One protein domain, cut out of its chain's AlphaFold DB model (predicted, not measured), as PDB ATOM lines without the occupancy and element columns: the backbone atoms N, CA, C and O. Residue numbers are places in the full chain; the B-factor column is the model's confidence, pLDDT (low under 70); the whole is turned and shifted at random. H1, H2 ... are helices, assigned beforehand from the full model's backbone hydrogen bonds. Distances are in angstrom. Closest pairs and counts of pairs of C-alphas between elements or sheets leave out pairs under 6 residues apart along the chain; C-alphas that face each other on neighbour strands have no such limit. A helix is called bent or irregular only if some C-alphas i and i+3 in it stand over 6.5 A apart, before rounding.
ATOM      1  N   ILE A   4     117.417 118.348  96.753       81.44
ATOM      2  CA  ILE A   4     118.247 117.841  95.650       81.44
ATOM      3  C   ILE A   4     119.687 118.354  95.787       81.44
ATOM      4  O   ILE A   4     120.637 117.582  95.705       81.44
ATOM      5  N   THR A   5     119.857 119.644  96.087       84.75
ATOM      6  CA  THR A   5     121.178 120.250  96.288       84.75
ATOM      7  C   THR A   5     121.893 119.680  97.516       84.75
ATOM      8  O   THR A   5     123.109 119.525  97.475       84.75
ATOM      9  N   MET A   6     121.172 119.354  98.598       86.81
ATOM     10  CA  MET A   6     121.759 118.678  99.767       86.81
ATOM     11  C   MET A   6     122.257 117.281  99.412       86.81
ATOM     12  O   MET A   6     123.413 116.974  99.682       86.81
ATOM     13  N   SER A   7     121.411 116.473  98.766       87.88
ATOM     14  CA  SER A   7     121.765 115.110  98.358       87.88
ATOM     15  C   SER A   7     122.999 115.101  97.449       87.88
ATOM     16  O   SER A   7     123.967 114.401  97.730       87.88
ATOM     17  N   GLN A   8     123.030 115.963  96.426       90.00
ATOM     18  CA  GLN A   8     124.158 116.066  95.493       90.00
ATOM     19  C   GLN A   8     125.457 116.519  96.169       90.00
ATOM     20  O   GLN A   8     126.520 115.964  95.895       90.00
ATOM     21  N   ARG A   9     125.389 117.514  97.064       89.38
ATOM     22  CA  ARG A   9     126.563 117.968  97.825       89.38
ATOM     23  C   ARG A   9     127.097 116.868  98.726       89.38
ATOM     24  O   ARG A   9     128.304 116.656  98.766       89.38
ATOM     25  N   TYR A  10     126.203 116.170  99.421       92.94
ATOM     26  CA  TYR A  10     126.600 115.099 100.317       92.94
ATOM     27  C   TYR A  10     127.171 113.911  99.543       92.94
ATOM     28  O   TYR A  10     128.239 113.433  99.894       92.94
ATOM     29  N   LYS A  11     126.569 113.520  98.415       93.19
ATOM     30  CA  LYS A  11     127.159 112.548  97.482       93.19
ATOM     31  C   LYS A  11     128.583 112.935  97.074       93.19
ATOM     32  O   LYS A  11     129.491 112.124  97.209       93.19
ATOM     33  N   GLY A  12     128.781 114.185  96.648       92.31
ATOM     34  CA  GLY A  12     130.104 114.710  96.305       92.31
ATOM     35  C   GLY A  12     131.101 114.588  97.459       92.31
ATOM     36  O   GLY A  12     132.199 114.079  97.260       92.31
ATOM     37  N   PHE A  13     130.703 114.974  98.675       93.44
ATOM     38  CA  PHE A  13     131.519 114.790  99.879       93.44
ATOM     39  C   PHE A  13     131.870 113.317 100.120       93.44
ATOM     40  O   PHE A  13     133.040 112.991 100.323       93.44
ATOM     41  N   LEU A  14     130.888 112.418 100.056       93.62
ATOM     42  CA  LEU A  14     131.118 111.003 100.305       93.62
ATOM     43  C   LEU A  14     132.103 110.394  99.295       93.62
ATOM     44  O   LEU A  14     132.992 109.635  99.682       93.62
ATOM     45  N   ASP A  15     131.953 110.729  98.014       93.25
ATOM     46  CA  ASP A  15     132.729 110.128  96.927       93.25
ATOM     47  C   ASP A  15     134.139 110.732  96.818       93.25
ATOM     48  O   ASP A  15     135.108 110.019  96.549       93.25
ATOM     49  N   GLN A  16     134.266 112.044  97.039       95.19
ATOM     50  CA  GLN A  16     135.499 112.792  96.777       95.19
ATOM     51  C   GLN A  16     136.317 113.079  98.036       95.19
ATOM     52  O   GLN A  16     137.505 113.365  97.930       95.19
ATOM     53  N   THR A  17     135.703 113.032  99.222       94.12
ATOM     54  CA  THR A  17     136.364 113.369 100.493       94.12
ATOM     55  C   THR A  17     136.360 112.189 101.454       94.12
ATOM     56  O   THR A  17     137.428 111.665 101.768       94.12
ATOM     57  N   LEU A  18     135.180 111.729 101.884       93.31
ATOM     58  CA  LEU A  18     135.076 110.722 102.940       93.31
ATOM     59  C   LEU A  18     135.662 109.372 102.506       93.31
ATOM     60  O   LEU A  18     136.546 108.849 103.174       93.31
ATOM     61  N   GLY A  19     135.232 108.826 101.366       93.25
ATOM     62  CA  GLY A  19     135.717 107.532 100.876       93.25
ATOM     63  C   GLY A  19     137.246 107.474 100.707       93.25
ATOM     64  O   GLY A  19     137.874 106.535 101.201       93.25
ATOM     65  N   PRO A  20     137.884 108.455 100.036       95.38
ATOM     66  CA  PRO A  20     139.342 108.530  99.960       95.38
ATOM     67  C   PRO A  20     140.031 108.614 101.328       95.38
ATOM     68  O   PRO A  20     141.015 107.904 101.538       95.38
ATOM     69  N   ALA A  21     139.512 109.430 102.252       94.69
ATOM     70  CA  ALA A  21     140.068 109.568 103.597       94.69
ATOM     71  C   ALA A  21     139.940 108.273 104.413       94.69
ATOM     72  O   ALA A  21     140.914 107.843 105.025       94.69
ATOM     73  N   GLN A  22     138.788 107.594 104.351       94.81
ATOM     74  CA  GLN A  22     138.574 106.293 104.993       94.81
ATOM     75  C   GLN A  22     139.577 105.245 104.506       94.81
ATOM     76  O   GLN A  22     140.178 104.545 105.315       94.81
ATOM     77  N   ARG A  23     139.804 105.162 103.189       95.19
ATOM     78  CA  ARG A  23     140.796 104.233 102.624       95.19
ATOM     79  C   ARG A  23     142.221 104.577 103.046       95.19
ATOM     80  O   ARG A  23     143.029 103.672 103.221       95.19
ATOM     81  N   ALA A  24     142.551 105.861 103.184       95.00
ATOM     82  CA  ALA A  24     143.848 106.270 103.715       95.00
ATOM     83  C   ALA A  24     144.005 105.833 105.177       95.00
ATOM     84  O   ALA A  24     144.957 105.125 105.486       95.00
ATOM     85  N   PHE A  25     143.017 106.135 106.021       93.31
ATOM     86  CA  PHE A  25     143.004 105.730 107.426       93.31
ATOM     87  C   PHE A  25     143.085 104.208 107.604       93.31
ATOM     88  O   PHE A  25     143.855 103.724 108.427       93.31
ATOM     89  N   ALA A  26     142.343 103.435 106.805       92.75
ATOM     90  CA  ALA A  26     142.400 101.975 106.845       92.75
ATOM     91  C   ALA A  26     143.799 101.433 106.518       92.75
ATOM     92  O   ALA A  26     144.246 100.497 107.177       92.75
ATOM     93  N   ARG A  27     144.505 102.023 105.540       93.88
ATOM     94  CA  ARG A  27     145.890 101.634 105.226       93.88
ATOM     95  C   ARG A  27     146.836 101.931 106.381       93.88
ATOM     96  O   ARG A  27     147.663 101.082 106.700       93.88
ATOM     97  N   ASP A  28     146.706 103.102 106.996       92.88
ATOM     98  CA  ASP A  28     147.544 103.487 108.132       92.88
ATOM     99  C   ASP A  28     147.311 102.531 109.306       92.88
ATOM    100  O   ASP A  28     148.258 101.976 109.855       92.88
ATOM    101  N   LEU A  29     146.045 102.239 109.616       90.94
ATOM    102  CA  LEU A  29     145.675 101.302 110.672       90.94
ATOM    103  C   LEU A  29     146.204  99.886 110.394       90.94
ATOM    104  O   LEU A  29     146.722  99.236 111.296       90.94
ATOM    105  N   GLN A  30     146.134  99.412 109.148       90.75
ATOM    106  CA  GLN A  30     146.723  98.127 108.748       90.75
ATOM    107  C   GLN A  30     148.248  98.091 108.921       90.75
ATOM    108  O   GLN A  30     148.792  97.022 109.184       90.75
ATOM    109  N   ALA A  31     148.933  99.229 108.778       92.00
ATOM    110  CA  ALA A  31     150.387  99.314 108.860       92.00
ATOM    111  C   ALA A  31     150.928  99.372 110.298       92.00
ATOM    112  O   ALA A  31     152.059  98.943 110.518       92.00
ATOM    113  N   THR A  32     150.166  99.897 111.269       89.94
ATOM    114  CA  THR A  32     150.662 100.070 112.649       89.94
ATOM    115  C   THR A  32     150.465  98.856 113.556       89.94
ATOM    116  O   THR A  32     151.030  98.826 114.642       89.94
ATOM    117  N   ASP A  33     149.689  97.848 113.138       85.12
ATOM    118  CA  ASP A  33     149.348  96.655 113.937       85.12
ATOM    119  C   ASP A  33     148.639  96.934 115.290       85.12
ATOM    120  O   ASP A  33     148.310  95.993 116.017       85.12
ATOM    121  N   ASP A  34     148.305  98.192 115.611       85.56
ATOM    122  CA  ASP A  34     147.648  98.588 116.872       85.56
ATOM    123  C   ASP A  34     146.280  97.918 117.063       85.56
ATOM    124  O   ASP A  34     145.844  97.633 118.181       85.56
ATOM    125  N   TRP A  35     145.608  97.605 115.956       88.75
ATOM    126  CA  TRP A  35     144.311  96.938 115.950       88.75
ATOM    127  C   TRP A  35     144.335  95.550 116.598       88.75
ATOM    128  O   TRP A  35     143.307  95.108 117.117       88.75
ATOM    129  N   ARG A  36     145.495  94.878 116.641       89.81
ATOM    130  CA  ARG A  36     145.652  93.542 117.246       89.81
ATOM    131  C   ARG A  36     145.378  93.523 118.748       89.81
ATOM    132  O   ARG A  36     145.150  92.457 119.309       89.81
ATOM    133  N   GLN A  37     145.396  94.684 119.403       86.50
ATOM    134  CA  GLN A  37     145.059  94.804 120.825       86.50
ATOM    135  C   GLN A  37     143.556  94.636 121.090       86.50
ATOM    136  O   GLN A  37     143.162  94.312 122.206       86.50
ATOM    137  N   VAL A  38     142.724  94.870 120.072       85.31
ATOM    138  CA  VAL A  38     141.259  94.918 120.192       85.31
ATOM    139  C   VAL A  38     140.595  93.806 119.375       85.31
ATOM    140  O   VAL A  38     139.511  93.346 119.729       85.31
ATOM    141  N   TRP A  39     141.247  93.337 118.308       89.44
ATOM    142  CA  TRP A  39     140.633  92.489 117.289       89.44
ATOM    143  C   TRP A  39     141.398  91.200 117.008       89.44
ATOM    144  O   TRP A  39     142.629  91.184 116.976       89.44
ATOM    145  N   SER A  40     140.653  90.134 116.687       92.88
ATOM    146  CA  SER A  40     141.231  88.996 115.971       92.88
ATOM    147  C   SER A  40     141.547  89.385 114.517       92.88
ATOM    148  O   SER A  40     140.870  90.258 113.962       92.88
ATOM    149  N   PRO A  41     142.529  88.734 113.864       92.75
ATOM    150  CA  PRO A  41     142.851  88.988 112.458       92.75
ATOM    151  C   PRO A  41     141.641  88.879 111.523       92.75
ATOM    152  O   PRO A  41     141.445  89.726 110.655       92.75
ATOM    153  N   GLU A  42     140.789  87.872 111.726       93.25
ATOM    154  CA  GLU A  42     139.603  87.644 110.900       93.25
ATOM    155  C   GLU A  42     138.560  88.750 111.099       93.25
ATOM    156  O   GLU A  42     138.016  89.272 110.124       93.25
ATOM    157  N   GLY A  43     138.306  89.142 112.353       91.38
ATOM    158  CA  GLY A  43     137.357  90.206 112.684       91.38
ATOM    159  C   GLY A  43     137.800  91.559 112.134       91.38
ATOM    160  O   GLY A  43     137.007  92.273 111.519       91.38
ATOM    161  N   PHE A  44     139.090  91.871 112.269       92.88
ATOM    162  CA  PHE A  44     139.670  93.084 111.702       92.88
ATOM    163  C   PHE A  44     139.548  93.117 110.176       92.88
ATOM    164  O   PHE A  44     139.122  94.127 109.613       92.88
ATOM    165  N   GLN A  45     139.852  92.007 109.495       92.56
ATOM    166  CA  GLN A  45     139.764  91.956 108.040       92.56
ATOM    167  C   GLN A  45     138.328  92.162 107.539       92.56
ATOM    168  O   GLN A  45     138.131  92.825 106.520       92.56
ATOM    169  N   LEU A  46     137.323  91.636 108.247       91.44
ATOM    170  CA  LEU A  46     135.913  91.862 107.919       91.44
ATOM    171  C   LEU A  46     135.541  93.348 108.024       91.44
ATOM    172  O   LEU A  46     135.022  93.915 107.060       91.44
ATOM    173  N   ILE A  47     135.864  93.988 109.150       91.75
ATOM    174  CA  ILE A  47     135.525  95.395 109.400       91.75
ATOM    175  C   ILE A  47     136.261  96.325 108.433       91.75
ATOM    176  O   ILE A  47     135.658  97.232 107.862       91.75
ATOM    177  N   ILE A  48     137.552  96.095 108.189       93.19
ATOM    178  CA  ILE A  48     138.328  96.922 107.260       93.19
ATOM    179  C   ILE A  48     137.902  96.727 105.811       93.19
ATOM    180  O   ILE A  48     137.890  97.693 105.045       93.19
ATOM    181  N   ASN A  49     137.502  95.518 105.418       92.19
ATOM    182  CA  ASN A  49     136.914  95.314 104.099       92.19
ATOM    183  C   ASN A  49     135.617  96.114 103.945       92.19
ATOM    184  O   ASN A  49     135.430  96.757 102.913       92.19
ATOM    185  N   GLU A  50     134.746  96.133 104.952       91.44
ATOM    186  CA  GLU A  50     133.545  96.971 104.919       91.44
ATOM    187  C   GLU A  50     133.905  98.462 104.834       91.44
ATOM    188  O   GLU A  50     133.452  99.153 103.919       91.44
ATOM    189  N   PHE A  51     134.797  98.932 105.707       93.38
ATOM    190  CA  PHE A  51     135.210 100.335 105.799       93.38
ATOM    191  C   PHE A  51     135.929 100.858 104.542       93.38
ATOM    192  O   PHE A  51     135.858 102.046 104.232       93.38
ATOM    193  N   ASN A  52     136.609  99.988 103.788       92.38
ATOM    194  CA  ASN A  52     137.246 100.346 102.517       92.38
ATOM    195  C   ASN A  52     136.254 100.467 101.353       92.38
ATOM    196  O   ASN A  52     136.476 101.259 100.431       92.38
ATOM    197  N   ASN A  53     135.193  99.655 101.370       90.88
ATOM    198  CA  ASN A  53     134.255  99.529 100.255       90.88
ATOM    199  C   ASN A  53     133.006 100.401 100.420       90.88
ATOM    200  O   ASN A  53     132.367 100.742  99.422       90.88
ATOM    201  N   PHE A  54     132.661 100.786 101.649       92.69
ATOM    202  CA  PHE A  54     131.464 101.566 101.937       92.69
ATOM    203  C   PHE A  54     131.782 102.803 102.788       92.69
ATOM    204  O   PHE A  54     132.577 102.724 103.723       92.69
ATOM    205  N   PRO A  55     131.151 103.960 102.499       92.69
ATOM    206  CA  PRO A  55     131.230 105.107 103.391       92.69
ATOM    207  C   PRO A  55     130.591 104.769 104.741       92.69
ATOM    208  O   PRO A  55     129.444 104.312 104.779       92.69
ATOM    209  N   CYS A  56     131.316 105.013 105.825       92.00
ATOM    210  CA  CYS A  56     130.911 104.727 107.196       92.00
ATOM    211  C   CYS A  56     131.072 105.994 108.038       92.00
ATOM    212  O   CYS A  56     131.980 106.784 107.793       92.00
ATOM    213  N   MET A  57     130.193 106.199 109.018       88.56
ATOM    214  CA  MET A  57     130.258 107.402 109.860       88.56
ATOM    215  C   MET A  57     131.148 107.255 111.088       88.56
ATOM    216  O   MET A  57     131.538 108.263 111.668       88.56
ATOM    217  N   ASN A  58     131.426 106.030 111.518       88.25
ATOM    218  CA  ASN A  58     132.134 105.772 112.760       88.25
ATOM    219  C   ASN A  58     133.533 105.197 112.514       88.25
ATOM    220  O   ASN A  58     133.882 104.799 111.399       88.25
ATOM    221  N   ASN A  59     134.348 105.170 113.567       87.25
ATOM    222  CA  ASN A  59     135.681 104.593 113.490       87.25
ATOM    223  C   ASN A  59     135.573 103.052 113.442       87.25
ATOM    224  O   ASN A  59     134.911 102.473 114.305       87.25
ATOM    225  N   PRO A  60     136.249 102.354 112.505       86.94
ATOM    226  CA  PRO A  60     136.210 100.890 112.431       86.94
ATOM    227  C   PRO A  60     136.691 100.207 113.722       86.94
ATOM    228  O   PRO A  60     136.311  99.073 114.005       86.94
ATOM    229  N   MET A  61     137.478 100.897 114.549       86.50
ATOM    230  CA  MET A  61     137.935 100.392 115.843       86.50
ATOM    231  C   MET A  61     136.821 100.242 116.890       86.50
ATOM    232  O   MET A  61     137.041  99.581 117.902       86.50
ATOM    233  N   GLU A  62     135.634 100.812 116.666       84.31
ATOM    234  CA  GLU A  62     134.517 100.798 117.622       84.31
ATOM    235  C   GLU A  62     133.740  99.484 117.700       84.31
ATOM    236  O   GLU A  62     132.872  99.339 118.559       84.31
ATOM    237  N   GLY A  63     133.975  98.524 116.808       79.62
ATOM    238  CA  GLY A  63     133.250  97.251 116.878       79.62
ATOM    239  C   GLY A  63     132.553  96.835 115.594       79.62
ATOM    240  O   GLY A  63     132.254  95.662 115.385       79.62
ATOM    241  N   HIS A  64     132.177  97.827 114.797       83.31
ATOM    242  CA  HIS A  64     131.174  97.689 113.756       83.31
ATOM    243  C   HIS A  64     131.260  98.866 112.783       83.31
ATOM    244  O   HIS A  64     131.674  99.957 113.171       83.31
ATOM    245  N   GLY A  65     130.841  98.653 111.534       84.19
ATOM    246  CA  GLY A  65     130.679  99.721 110.551       84.19
ATOM    247  C   GLY A  65     129.266 100.306 110.572       84.19
ATOM    248  O   GLY A  65     128.294  99.643 110.205       84.19
ATOM    249  N   GLU A  66     129.134 101.578 110.936       90.62
ATOM    250  CA  GLU A  66     127.912 102.348 110.707       90.62
ATOM    251  C   GLU A  66     127.897 102.866 109.263       90.62
ATOM    252  O   GLU A  66     128.221 104.021 108.964       90.62
ATOM    253  N   ARG A  67     127.537 101.970 108.340       93.00
ATOM    254  CA  ARG A  67     127.469 102.239 106.904       93.00
ATOM    255  C   ARG A  67     126.417 103.292 106.583       93.00
ATOM    256  O   ARG A  67     125.258 103.160 106.969       93.00
ATOM    257  N   ILE A  68     126.786 104.261 105.752       94.12
ATOM    258  CA  ILE A  68     125.866 105.224 105.146       94.12
ATOM    259  C   ILE A  68     125.122 104.552 103.987       94.12
ATOM    260  O   ILE A  68     125.719 104.059 103.023       94.12
TER     261      ILE A  68
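AT A GLANCE: This is residues 4 to 68 of the 188 residues of an uncharacterized protein of Microvirga tunisiensis (UniProt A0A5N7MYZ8). One long, bent helix, H1, makes the long axis; a shorter helix, H3, folds back side by side with its second arm, H1b, and the small helix H2 sits at the turn between them. Residues 4 to 9 of the first arm, H1a, stick out at one end, and residues 54 to 68, with no named element, loop close to the middle of the model. The printed part has 65 residues with three named helices, in the order H1, H2, H3, and no named strand; its class is all helix. It is only just loose, close to compact, with a radius of gyration of the C-alphas of 13.0 A, and spans 43 by 19 by 14 A.

HOW THE PARTS SIT: H1, residues 4 to 32, was assigned as one helix by its hydrogen bonds but is bent: C-alphas 16 and 19 are 6.7 A apart. Its arms, H1a, residues 4 to 16, and H1b, residues 19 to 32, are near each other at a shallow tilt of 30 degrees. H3, residues 41 to 53, touches H1b with its residues 48 to 52 alone; the closest C-alphas, those of Arg 23 and Asn 52, are 5.3 A apart. H3 and H1b run opposite ways at a shallow tilt of 23 degrees. H2, residues 34 to 37, is close to H1b but not clearly touching, with the C-alphas of Leu 29 and Trp 35 closest at 7.0 A. H1a is apart from H2 and H3. In H1a, H1b and H3 every O i to N i+4 pair is within hydrogen-bond range; H2 is too short for such a pair.

IN THESE COORDINATES: H1a begins at C-alpha 4, (118.247, 117.841, 95.650), and is 18.0 A long. H1b is 20.4 A long and ends at C-alpha 32, (150.662, 100.070, 112.649). H2 is 6.1 A long and neither bent nor irregular, but only just. H3 is 18.3 A long and ends at C-alpha 53, (134.255, 99.529, 100.255).

THE WHOLE: The C-alphas farthest apart, those of Ile 4 and Gln 37, are 43.4 A apart. The printed part has no cut, and the links H1 to H2 and H2 to H3 are tight. The mean pLDDT of the printed part is 90.7, and no printed residue is under 70.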